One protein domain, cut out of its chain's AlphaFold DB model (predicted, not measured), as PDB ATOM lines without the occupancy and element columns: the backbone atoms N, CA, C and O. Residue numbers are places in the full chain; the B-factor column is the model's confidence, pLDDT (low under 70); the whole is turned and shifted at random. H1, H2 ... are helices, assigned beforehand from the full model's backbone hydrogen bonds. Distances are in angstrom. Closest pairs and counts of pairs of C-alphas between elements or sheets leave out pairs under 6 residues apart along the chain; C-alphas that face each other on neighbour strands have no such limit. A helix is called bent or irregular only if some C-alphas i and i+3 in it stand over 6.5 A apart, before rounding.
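AT A GLANCE: This is residues 2 to 79 of the 229 residues of a protein of Rotaria sordida (UniProt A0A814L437). One very long helix, H3, bent towards its far end, makes the length of the model, and two short helices, H1 and H2, gather loosely beside its first part; H1 meets it with its end near Met 10, and H2 is near its start. The rest of H3, residues 50 to 79, sticks out with nothing beside it. The printed part has 78 residues and three named helices in the order H1, H2, H3, with no named strand; the class is all helix. The whole is extended, with a radius of gyration of the C-alphas of 21.9 A, and its outline is a rod spanning 72 by 19 by 15 A.

IN THESE COORDINATES: H3, residues 30 to 79, was assigned as one helix by its hydrogen bonds, but it is bent: the C-alphas of residues 65 and 68 are 7.4 A apart. Its arm H3a, residues 30 to 65, runs 51.6 A from C-alpha 30 at (276.607, 213.715, 205.949) to C-alpha 65. Its arm H3b, residues 68 to 79, is 16.9 A long and ends at C-alpha 79 at (245.731, 261.124, 167.784). H1, residues 2 to 10, begins at C-alpha 2 at (279.467, 227.750, 193.126) and is 12.3 A long. H2, residues 16 to 24, is 10.9 A long; it is neither bent nor irregular, but only just: C-alphas 19 and 22 are 6.4 A apart.

HOW THE PARTS SIT: The lines of H3a and H3b stand at a steep tilt of 57 degrees. H1 touches H3a, which meets it with residues 44 to 45 alone; the closest C-alphas, those of Met 10 and Pro 45, are 5.2 A apart. These two run the same way at a steep tilt of 58 degrees. H2 and H3a are close but not clearly touching, with the closest C-alphas, those of Ile 24 and Asn 30, 5.9 A apart. They run opposite ways at a shallow tilt of 28 degrees. H1 and H2 are apart, and H3b is apart from both. Every O i to N i+4 pair is within hydrogen-bond range in H1 and H3b, against 28 of 32 in H3a and 2 of 5 in H2, where 1 of 6 O i to N i+3 pairs is within range.

THE WHOLE: The two C-alphas farthest apart, those of His 28 and His 79, are 72.5 A from each other. Without residues 50 to 79, which stand free, the body of 48 residues spans 33 by 18 by 16 A. The printed part has no cut, and the links H1 to H2 and H2 to H3 are tight, with 5 residues each. The mean pLDDT of the printed part is 81.6; residues 17 to 18, 21 to 29 and 68 are under 70.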
ATOM      1  N   ILE A   2     280.470 228.047 192.078       80.25
ATOM      2  CA  ILE A   2     279.467 227.750 193.126       80.25
ATOM      3  C   ILE A   2     278.204 228.623 192.999       80.25
ATOM      4  O   ILE A   2     277.103 228.090 193.012       80.25
ATOM      5  N   VAL A   3     278.354 229.932 192.761       85.00
ATOM      6  CA  VAL A   3     277.212 230.853 192.574       85.00
ATOM      7  C   VAL A   3     276.359 230.484 191.350       85.00
ATOM      8  O   VAL A   3     275.133 230.499 191.406       85.00
ATOM      9  N   LEU A   4     276.998 230.094 190.243       85.94
ATOM     10  CA  LEU A   4     276.292 229.674 189.030       85.94
ATOM     11  C   LEU A   4     275.530 228.359 189.261       85.94
ATOM     12  O   LEU A   4     274.383 228.236 188.851       85.94
ATOM     13  N   LYS A   5     276.141 227.417 189.995       83.38
ATOM     14  CA  LYS A   5     275.517 226.156 190.418       83.38
ATOM     15  C   LYS A   5     274.298 226.417 191.313       83.38
ATOM     16  O   LYS A   5     273.265 225.795 191.109       83.38
ATOM     17  N   THR A   6     274.372 227.373 192.243       84.75
ATOM     18  CA  THR A   6     273.217 227.747 193.077       84.75
ATOM     19  C   THR A   6     272.107 228.435 192.281       84.75
ATOM     20  O   THR A   6     270.943 228.211 192.584       84.75
ATOM     21  N   ILE A   7     272.429 229.221 191.245       86.94
ATOM     22  CA  ILE A   7     271.421 229.817 190.346       86.94
ATOM     23  C   ILE A   7     270.738 228.738 189.493       86.94
ATOM     24  O   ILE A   7     269.519 228.759 189.367       86.94
ATOM     25  N   ALA A   8     271.490 227.765 188.976       85.56
ATOM     26  CA  ALA A   8     270.920 226.605 188.286       85.56
ATOM     27  C   ALA A   8     270.006 225.783 189.219       85.56
ATOM     28  O   ALA A   8     268.881 225.451 188.858       85.56
ATOM     29  N   MET A   9     270.424 225.574 190.474       86.31
ATOM     30  CA  MET A   9     269.579 224.935 191.489       86.31
ATOM     31  C   MET A   9     268.323 225.756 191.831       86.31
ATOM     32  O   MET A   9     267.284 225.162 192.106       86.31
ATOM     33  N   MET A  10     268.374 227.097 191.782       85.06
ATOM     34  CA  MET A  10     267.180 227.950 191.928       85.06
ATOM     35  C   MET A  10     266.192 227.773 190.766       85.06
ATOM     36  O   MET A  10     264.990 227.861 190.985       85.06
ATOM     37  N   LEU A  11     266.678 227.487 189.555       85.50
ATOM     38  CA  LEU A  11     265.852 227.194 188.375       85.50
ATOM     39  C   LEU A  11     265.235 225.781 188.402       85.50
ATOM     40  O   LEU A  11     264.421 225.459 187.540       85.50
ATOM     41  N   GLY A  12     265.587 224.958 189.397       82.81
ATOM     42  CA  GLY A  12     265.086 223.592 189.570       82.81
ATOM     43  C   GLY A  12     266.039 222.498 189.079       82.81
ATOM     44  O   GLY A  12     265.709 221.318 189.180       82.81
ATOM     45  N   GLU A  13     267.230 222.852 188.592       83.56
ATOM     46  CA  GLU A  13     268.241 221.882 188.165       83.56
ATOM     47  C   GLU A  13     269.029 221.367 189.380       83.56
ATOM     48  O   GLU A  13     269.996 221.983 189.840       83.56
ATOM     49  N   LEU A  14     268.595 220.230 189.936       80.31
ATOM     50  CA  LEU A  14     269.211 219.619 191.114       80.31
ATOM     51  C   LEU A  14     270.008 218.359 190.736       80.31
ATOM     52  O   LEU A  14     269.488 217.246 190.715       80.31
ATOM     53  N   ASP A  15     271.310 218.528 190.499       79.12
ATOM     54  CA  ASP A  15     272.250 217.419 190.260       79.12
ATOM     55  C   ASP A  15     272.659 216.718 191.573       79.12
ATOM     56  O   ASP A  15     273.799 216.843 192.042       79.12
ATOM     57  N   TYR A  16     271.734 215.982 192.197       73.75
ATOM     58  CA  TYR A  16     271.984 215.294 193.477       73.75
ATOM     59  C   TYR A  16     273.125 214.266 193.380       73.75
ATOM     60  O   TYR A  16     274.012 214.210 194.236       73.75
ATOM     61  N   GLU A  17     273.139 213.488 192.297       67.88
ATOM     62  CA  GLU A  17     274.038 212.346 192.130       67.88
ATOM     63  C   GLU A  17     275.507 212.768 191.955       67.88
ATOM     64  O   GLU A  17     276.391 212.267 192.646       67.88
ATOM     65  N   ARG A  18     275.772 213.753 191.087       69.00
ATOM     66  CA  ARG A  18     277.140 214.212 190.790       69.00
ATOM     67  C   ARG A  18     277.719 215.168 191.824       69.00
ATOM     68  O   ARG A  18     278.931 215.253 191.953       69.00
ATOM     69  N   SER A  19     276.896 215.963 192.509       72.81
ATOM     70  CA  SER A  19     277.411 217.015 193.402       72.81
ATOM     71  C   SER A  19     277.337 216.673 194.881       72.81
ATOM     72  O   SER A  19     278.134 217.212 195.645       72.81
ATOM     73  N   TYR A  20     276.449 215.772 195.297       72.56
ATOM     74  CA  TYR A  20     276.301 215.423 196.709       72.56
ATOM     75  C   TYR A  20     276.692 213.969 196.978       72.56
ATOM     76  O   TYR A  20     277.467 213.729 197.898       72.56
ATOM     77  N   LEU A  21     276.285 213.010 196.139       69.94
ATOM     78  CA  LEU A  21     276.567 211.583 196.366       69.94
ATOM     79  C   LEU A  21     278.067 211.233 196.350       69.94
ATOM     80  O   LEU A  21     278.520 210.397 197.133       69.94
ATOM     81  N   GLU A  22     278.848 211.888 195.488       67.94
ATOM     82  CA  GLU A  22     280.302 211.691 195.394       67.94
ATOM     83  C   GLU A  22     281.050 212.304 196.593       67.94
ATOM     84  O   GLU A  22     281.992 211.708 197.111       67.94
ATOM     85  N   ASN A  23     280.561 213.433 197.118       66.62
ATOM     86  CA  ASN A  23     281.143 214.129 198.273       66.62
ATOM     87  C   ASN A  23     280.768 213.494 199.626       66.62
ATOM     88  O   ASN A  23     281.497 213.641 200.608       66.62
ATOM     89  N   ILE A  24     279.664 212.742 199.683       64.44
ATOM     90  CA  ILE A  24     279.212 212.019 200.883       64.44
ATOM     91  C   ILE A  24     280.146 210.851 201.242       64.44
ATOM     92  O   ILE A  24     280.290 210.520 202.417       64.44
ATOM     93  N   LYS A  25     280.841 210.258 200.261       63.25
ATOM     94  CA  LYS A  25     281.766 209.133 200.495       63.25
ATOM     95  C   LYS A  25     283.023 209.516 201.295       63.25
ATOM     96  O   LYS A  25     283.726 208.616 201.744       63.25
ATOM     97  N   GLY A  26     283.303 210.811 201.490       62.88
ATOM     98  CA  GLY A  26     284.534 211.300 202.126       62.88
ATOM     99  C   GLY A  26     284.369 212.276 203.301       62.88
ATOM    100  O   GLY A  26     285.383 212.756 203.800       62.88
ATOM    101  N   GLN A  27     283.151 212.605 203.755       59.88
ATOM    102  CA  GLN A  27     282.937 213.635 204.790       59.88
ATOM    103  C   GLN A  27     282.088 213.178 205.990       59.88
ATOM    104  O   GLN A  27     281.044 212.548 205.847       59.88
ATOM    105  N   HIS A  28     282.503 213.609 207.188       56.62
ATOM    106  CA  HIS A  28     281.888 213.288 208.486       56.62
ATOM    107  C   HIS A  28     280.553 214.012 208.788       56.62
ATOM    108  O   HIS A  28     279.882 213.654 209.750       56.62
ATOM    109  N   PHE A  29     280.122 214.990 207.975       61.34
ATOM    110  CA  PHE A  29     278.912 215.810 208.213       61.34
ATOM    111  C   PHE A  29     277.728 215.465 207.289       61.34
ATOM    112  O   PHE A  29     276.948 216.334 206.895       61.34
ATOM    113  N   ASN A  30     277.587 214.187 206.931       72.25
ATOM    114  CA  ASN A  30     276.607 213.715 205.949       72.25
ATOM    115  C   ASN A  30     275.150 214.085 206.312       72.25
ATOM    116  O   ASN A  30     274.403 214.593 205.480       72.25
ATOM    117  N   THR A  31     274.749 213.917 207.573       78.56
ATOM    118  CA  THR A  31     273.368 214.178 208.018       78.56
ATOM    119  C   THR A  31     273.005 215.662 207.987       78.56
ATOM    120  O   THR A  31     271.961 216.024 207.448       78.56
ATOM    121  N   THR A  32     273.869 216.538 208.503       81.88
ATOM    122  CA  THR A  32     273.637 217.992 208.518       81.88
ATOM    123  C   THR A  32     273.547 218.567 207.104       81.88
ATOM    124  O   THR A  32     272.664 219.375 206.823       81.88
ATOM    125  N   ASN A  33     274.405 218.108 206.187       82.25
ATOM    126  CA  ASN A  33     274.396 218.558 204.794       82.25
ATOM    127  C   ASN A  33     273.125 218.125 204.049       82.25
ATOM    128  O   ASN A  33     272.575 218.913 203.281       82.25
ATOM    129  N   LEU A  34     272.621 216.913 204.308       82.69
ATOM    130  CA  LEU A  34     271.352 216.439 203.748       82.69
ATOM    131  C   LEU A  34     270.154 217.240 204.274       82.69
ATOM    132  O   LEU A  34     269.260 217.574 203.501       82.69
ATOM    133  N   ILE A  35     270.152 217.603 205.562       87.12
ATOM    134  CA  ILE A  35     269.095 218.438 206.159       87.12
ATOM    135  C   ILE A  35     269.100 219.842 205.539       87.12
ATOM    136  O   ILE A  35     268.048 220.345 205.144       87.12
ATOM    137  N   ILE A  36     270.275 220.465 205.407       86.31
ATOM    138  CA  ILE A  36     270.413 221.783 204.771       86.31
ATOM    139  C   ILE A  36     269.978 221.720 203.299       86.31
ATOM    140  O   ILE A  36     269.270 222.616 202.840       86.31
ATOM    141  N   LEU A  37     270.337 220.657 202.573       84.56
ATOM    142  CA  LEU A  37     269.916 220.440 201.187       84.56
ATOM    143  C   LEU A  37     268.398 220.271 201.058       84.56
ATOM    144  O   LEU A  37     267.806 220.855 200.156       84.56
ATOM    145  N   LEU A  38     267.761 219.526 201.964       87.06
ATOM    146  CA  LEU A  38     266.308 219.341 201.981       87.06
ATOM    147  C   LEU A  38     265.579 220.676 202.193       87.06
ATOM    148  O   LEU A  38     264.660 221.012 201.449       87.06
ATOM    149  N   ILE A  39     266.017 221.461 203.182       89.12
ATOM    150  CA  ILE A  39     265.448 222.785 203.468       89.12
ATOM    151  C   ILE A  39     265.657 223.720 202.269       89.12
ATOM    152  O   ILE A  39     264.723 224.398 201.838       89.12
ATOM    153  N   PHE A  40     266.857 223.721 201.685       87.25
ATOM    154  CA  PHE A  40     267.179 224.515 200.501       87.25
ATOM    155  C   PHE A  40     266.321 224.127 199.284       87.25
ATOM    156  O   PHE A  40     265.808 225.013 198.603       87.25
ATOM    157  N   ALA A  41     266.096 222.828 199.052       85.50
ATOM    158  CA  ALA A  41     265.289 222.296 197.951       85.50
ATOM    159  C   ALA A  41     263.781 222.571 198.090       85.50
ATOM    160  O   ALA A  41     263.062 222.537 197.094       85.50
ATOM    161  N   ILE A  42     263.293 222.868 199.298       89.06
ATOM    162  CA  ILE A  42     261.910 223.310 199.521       89.06
ATOM    163  C   ILE A  42     261.805 224.832 199.368       89.06
ATOM    164  O   ILE A  42     260.913 225.338 198.692       89.06
ATOM    165  N   ILE A  43     262.720 225.590 199.976       89.12
ATOM    166  CA  ILE A  43     262.619 227.053 200.003       89.12
ATOM    167  C   ILE A  43     262.894 227.667 198.622       89.12
ATOM    168  O   ILE A  43     262.114 228.499 198.161       89.12
ATOM    169  N   MET A  44     263.978 227.274 197.950       86.19
ATOM    170  CA  MET A  44     264.443 227.984 196.749       86.19
ATOM    171  C   MET A  44     263.705 227.596 195.457       86.19
ATOM    172  O   MET A  44     263.253 228.490 194.751       86.19
ATOM    173  N   PRO A  45     263.512 226.315 195.116       83.19
ATOM    174  CA  PRO A  45     262.809 225.945 193.891       83.19
ATOM    175  C   PRO A  45     261.286 225.997 194.041       83.19
ATOM    176  O   PRO A  45     260.601 226.266 193.065       83.19
ATOM    177  N   ILE A  46     260.736 225.726 195.233       88.88
ATOM    178  CA  ILE A  46     259.283 225.555 195.411       88.88
ATOM    179  C   ILE A  46     258.648 226.837 195.955       88.88
ATOM    180  O   ILE A  46     257.776 227.406 195.305       88.88
ATOM    181  N   LEU A  47     259.076 227.332 197.121       90.06
ATOM    182  CA  LEU A  47     258.453 228.528 197.710       90.06
ATOM    183  C   LEU A  47     258.765 229.798 196.913       90.06
ATOM    184  O   LEU A  47     257.857 230.580 196.634       90.06
ATOM    185  N   LEU A  48     260.026 229.999 196.529       90.12
ATOM    186  CA  LEU A  48     260.441 231.218 195.835       90.12
ATOM    187  C   LEU A  48     259.891 231.281 194.400       90.12
ATOM    188  O   LEU A  48     259.388 232.334 194.018       90.12
ATOM    189  N   MET A  49     259.870 230.178 193.639       89.69
ATOM    190  CA  MET A  49     259.216 230.165 192.316       89.69
ATOM    191  C   MET A  49     257.715 230.427 192.414       89.69
ATOM    192  O   MET A  49     257.192 231.255 191.671       89.69
ATOM    193  N   ASN A  50     257.023 229.785 193.359       91.62
ATOM    194  CA  ASN A  50     255.585 229.992 193.535       91.62
ATOM    195  C   ASN A  50     255.262 231.430 193.965       91.62
ATOM    196  O   ASN A  50     254.260 231.989 193.523       91.62
ATOM    197  N   LEU A  51     256.123 232.057 194.773       91.06
ATOM    198  CA  LEU A  51     255.979 233.460 195.158       91.06
ATOM    199  C   LEU A  51     256.230 234.407 193.977       91.06
ATOM    200  O   LEU A  51     255.436 235.318 193.756       91.06
ATOM    201  N   LEU A  52     257.302 234.199 193.207       91.12
ATOM    202  CA  LEU A  52     257.628 235.046 192.054       91.12
ATOM    203  C   LEU A  52     256.559 234.952 190.964       91.12
ATOM    204  O   LEU A  52     256.135 235.975 190.428       91.12
ATOM    205  N   VAL A  53     256.087 233.739 190.672       92.88
ATOM    206  CA  VAL A  53     254.992 233.514 189.723       92.88
ATOM    207  C   VAL A  53     253.688 234.102 190.268       92.88
ATOM    208  O   VAL A  53     252.973 234.764 189.524       92.88
ATOM    209  N   GLY A  54     253.401 233.944 191.562       92.69
ATOM    210  CA  GLY A  54     252.213 234.518 192.201       92.69
ATOM    211  C   GLY A  54     252.177 236.048 192.157       92.69
ATOM    212  O   GLY A  54     251.143 236.625 191.823       92.69
ATOM    213  N   LEU A  55     253.308 236.710 192.418       92.19
ATOM    214  CA  LEU A  55     253.437 238.165 192.292       92.19
ATOM    215  C   LEU A  55     253.301 238.615 190.834       92.19
ATOM    216  O   LEU A  55     252.528 239.524 190.544       92.19
ATOM    217  N   ALA A  56     253.975 237.930 189.905       94.69
ATOM    218  CA  ALA A  56     253.896 238.247 188.483       94.69
ATOM    219  C   ALA A  56     252.474 238.075 187.920       94.69
ATOM    220  O   ALA A  56     252.025 238.904 187.131       94.69
ATOM    221  N   ILE A  57     251.746 237.033 188.334       91.19
ATOM    222  CA  ILE A  57     250.344 236.816 187.943       91.19
ATOM    223  C   ILE A  57     249.434 237.874 188.582       91.19
ATOM    224  O   ILE A  57     248.524 238.371 187.917       91.19
ATOM    225  N   GLY A  58     249.691 238.264 189.834       87.56
ATOM    226  CA  GLY A  58     248.968 239.350 190.503       87.56
ATOM    227  C   GLY A  58     249.112 240.694 189.782       87.56
ATOM    228  O   GLY A  58     248.121 241.401 189.576       87.56
ATOM    229  N   ASP A  59     250.325 241.017 189.331       91.56
ATOM    230  CA  ASP A  59     250.600 242.208 188.525       91.56
ATOM    231  C   ASP A  59     249.979 242.096 187.122       91.56
ATOM    232  O   ASP A  59     249.385 243.054 186.612       91.56
ATOM    233  N   LEU A  60     250.047 240.911 186.508       85.81
ATOM    234  CA  LEU A  60     249.476 240.655 185.187       85.81
ATOM    235  C   LEU A  60     247.954 240.830 185.178       85.81
ATOM    236  O   LEU A  60     247.429 241.452 184.255       85.81
ATOM    237  N   MET A  61     247.252 240.353 186.209       80.50
ATOM    238  CA  MET A  61     245.794 240.470 186.306       80.50
ATOM    239  C   MET A  61     245.346 241.938 186.353       80.50
ATOM    240  O   MET A  61     244.426 242.338 185.636       80.50
ATOM    241  N   GLN A  62     246.039 242.787 187.120       78.38
ATOM    242  CA  GLN A  62     245.741 244.226 187.178       78.38
ATOM    243  C   GLN A  62     245.962 244.923 185.829       78.38
ATOM    244  O   GLN A  62     245.175 245.791 185.424       78.38
ATOM    245  N   ILE A  63     247.022 244.535 185.111       80.81
ATOM    246  CA  ILE A  63     247.313 245.039 183.766       80.81
ATOM    247  C   ILE A  63     246.241 244.567 182.780       80.81
ATOM    248  O   ILE A  63     245.771 245.374 181.976       80.81
ATOM    249  N   GLN A  64     245.818 243.303 182.861       78.94
ATOM    250  CA  GLN A  64     244.824 242.703 181.972       78.94
ATOM    251  C   GLN A  64     243.460 243.398 182.087       78.94
ATOM    252  O   GLN A  64     242.897 243.790 181.064       78.94
ATOM    253  N   GLN A  65     242.973 243.649 183.308       71.88
ATOM    254  CA  GLN A  65     241.686 244.324 183.544       71.88
ATOM    255  C   GLN A  65     241.638 245.742 182.951       71.88
ATOM    256  O   GLN A  65     240.605 246.198 182.460       71.88
ATOM    257  N   ASN A  66     242.768 246.451 182.962       76.38
ATOM    258  CA  ASN A  66     242.848 247.832 182.484       76.38
ATOM    259  C   ASN A  66     243.357 247.951 181.040       76.38
ATOM    260  O   ASN A  66     243.360 249.053 180.483       76.38
ATOM    261  N   ALA A  67     243.763 246.847 180.407       78.06
ATOM    262  CA  ALA A  67     244.418 246.855 179.102       78.06
ATOM    263  C   ALA A  67     243.539 247.466 178.003       78.06
ATOM    264  O   ALA A  67     244.031 248.256 177.196       78.06
ATOM    265  N   ARG A  68     242.231 247.167 177.989       68.56
ATOM    266  CA  ARG A  68     241.304 247.674 176.959       68.56
ATOM    267  C   ARG A  68     241.166 249.195 177.012       68.56
ATOM    268  O   ARG A  68     241.329 249.867 175.991       68.56
ATOM    269  N   LEU A  69     240.907 249.736 178.202       77.19
ATOM    270  CA  LEU A  69     240.792 251.180 178.422       77.19
ATOM    271  C   LEU A  69     242.131 251.881 178.192       77.19
ATOM    272  O   LEU A  69     242.176 252.893 177.497       77.19
ATOM    273  N   LYS A  70     243.229 251.312 178.705       82.69
ATOM    274  CA  LYS A  70     244.580 251.849 178.518       82.69
ATOM    275  C   LYS A  70     244.960 251.903 177.039       82.69
ATOM    276  O   LYS A  70     245.459 252.930 176.596       82.69
ATOM    277  N   ARG A  71     244.650 250.865 176.253       80.50
ATOM    278  CA  ARG A  71     244.916 250.846 174.806       80.50
ATOM    279  C   ARG A  71     244.143 251.940 174.072       80.50
ATOM    280  O   ARG A  71     244.733 252.652 173.263       80.50
ATOM    281  N   LEU A  72     242.848 252.102 174.368       81.50
ATOM    282  CA  LEU A  72     242.033 253.162 173.765       81.50
ATOM    283  C   LEU A  72     242.558 254.551 174.149       81.50
ATOM    284  O   LEU A  72     242.709 255.412 173.286       81.50
ATOM    285  N   ALA A  73     242.904 254.750 175.421       85.44
ATOM    286  CA  ALA A  73     243.485 255.997 175.904       85.44
ATOM    287  C   ALA A  73     244.811 256.320 175.199       85.44
ATOM    288  O   ALA A  73     245.004 257.451 174.760       85.44
ATOM    289  N   THR A  74     245.695 255.334 175.012       86.31
ATOM    290  CA  THR A  74     246.948 255.511 174.262       86.31
ATOM    291  C   THR A  74     246.690 255.891 172.804       86.31
ATOM    292  O   THR A  74     247.351 256.793 172.289       86.31
ATOM    293  N   GLN A  75     245.710 255.266 172.142       85.12
ATOM    294  CA  GLN A  75     245.335 255.625 170.772       85.12
ATOM    295  C   GLN A  75     244.821 257.070 170.696       85.12
ATOM    296  O   GLN A  75     245.288 257.848 169.866       85.12
ATOM    297  N   VAL A  76     243.909 257.461 171.588       87.69
ATOM    298  CA  VAL A  76     243.377 258.832 171.652       87.69
ATOM    299  C   VAL A  76     244.488 259.841 171.951       87.69
ATOM    300  O   VAL A  76     244.547 260.900 171.324       87.69
ATOM    301  N   GLN A  77     245.410 259.507 172.853       91.44
ATOM    302  CA  GLN A  77     246.561 260.345 173.184       91.44
ATOM    303  C   GLN A  77     247.479 260.529 171.973       91.44
ATOM    304  O   GLN A  77     247.935 261.644 171.719       91.44
ATOM    305  N   LEU A  78     247.726 259.469 171.199       90.25
ATOM    306  CA  LEU A  78     248.498 259.553 169.962       90.25
ATOM    307  C   LEU A  78     247.805 260.457 168.935       90.25
ATOM    308  O   LEU A  78     248.454 261.360 168.410       90.25
ATOM    309  N   HIS A  79     246.503 260.270 168.695       87.12
ATOM    310  CA  HIS A  79     245.731 261.124 167.784       87.12
ATOM    311  C   HIS A  79     245.775 262.591 168.215       87.12
ATOM    312  O   HIS A  79     246.140 263.450 167.420       87.12
TER     313      HIS A  79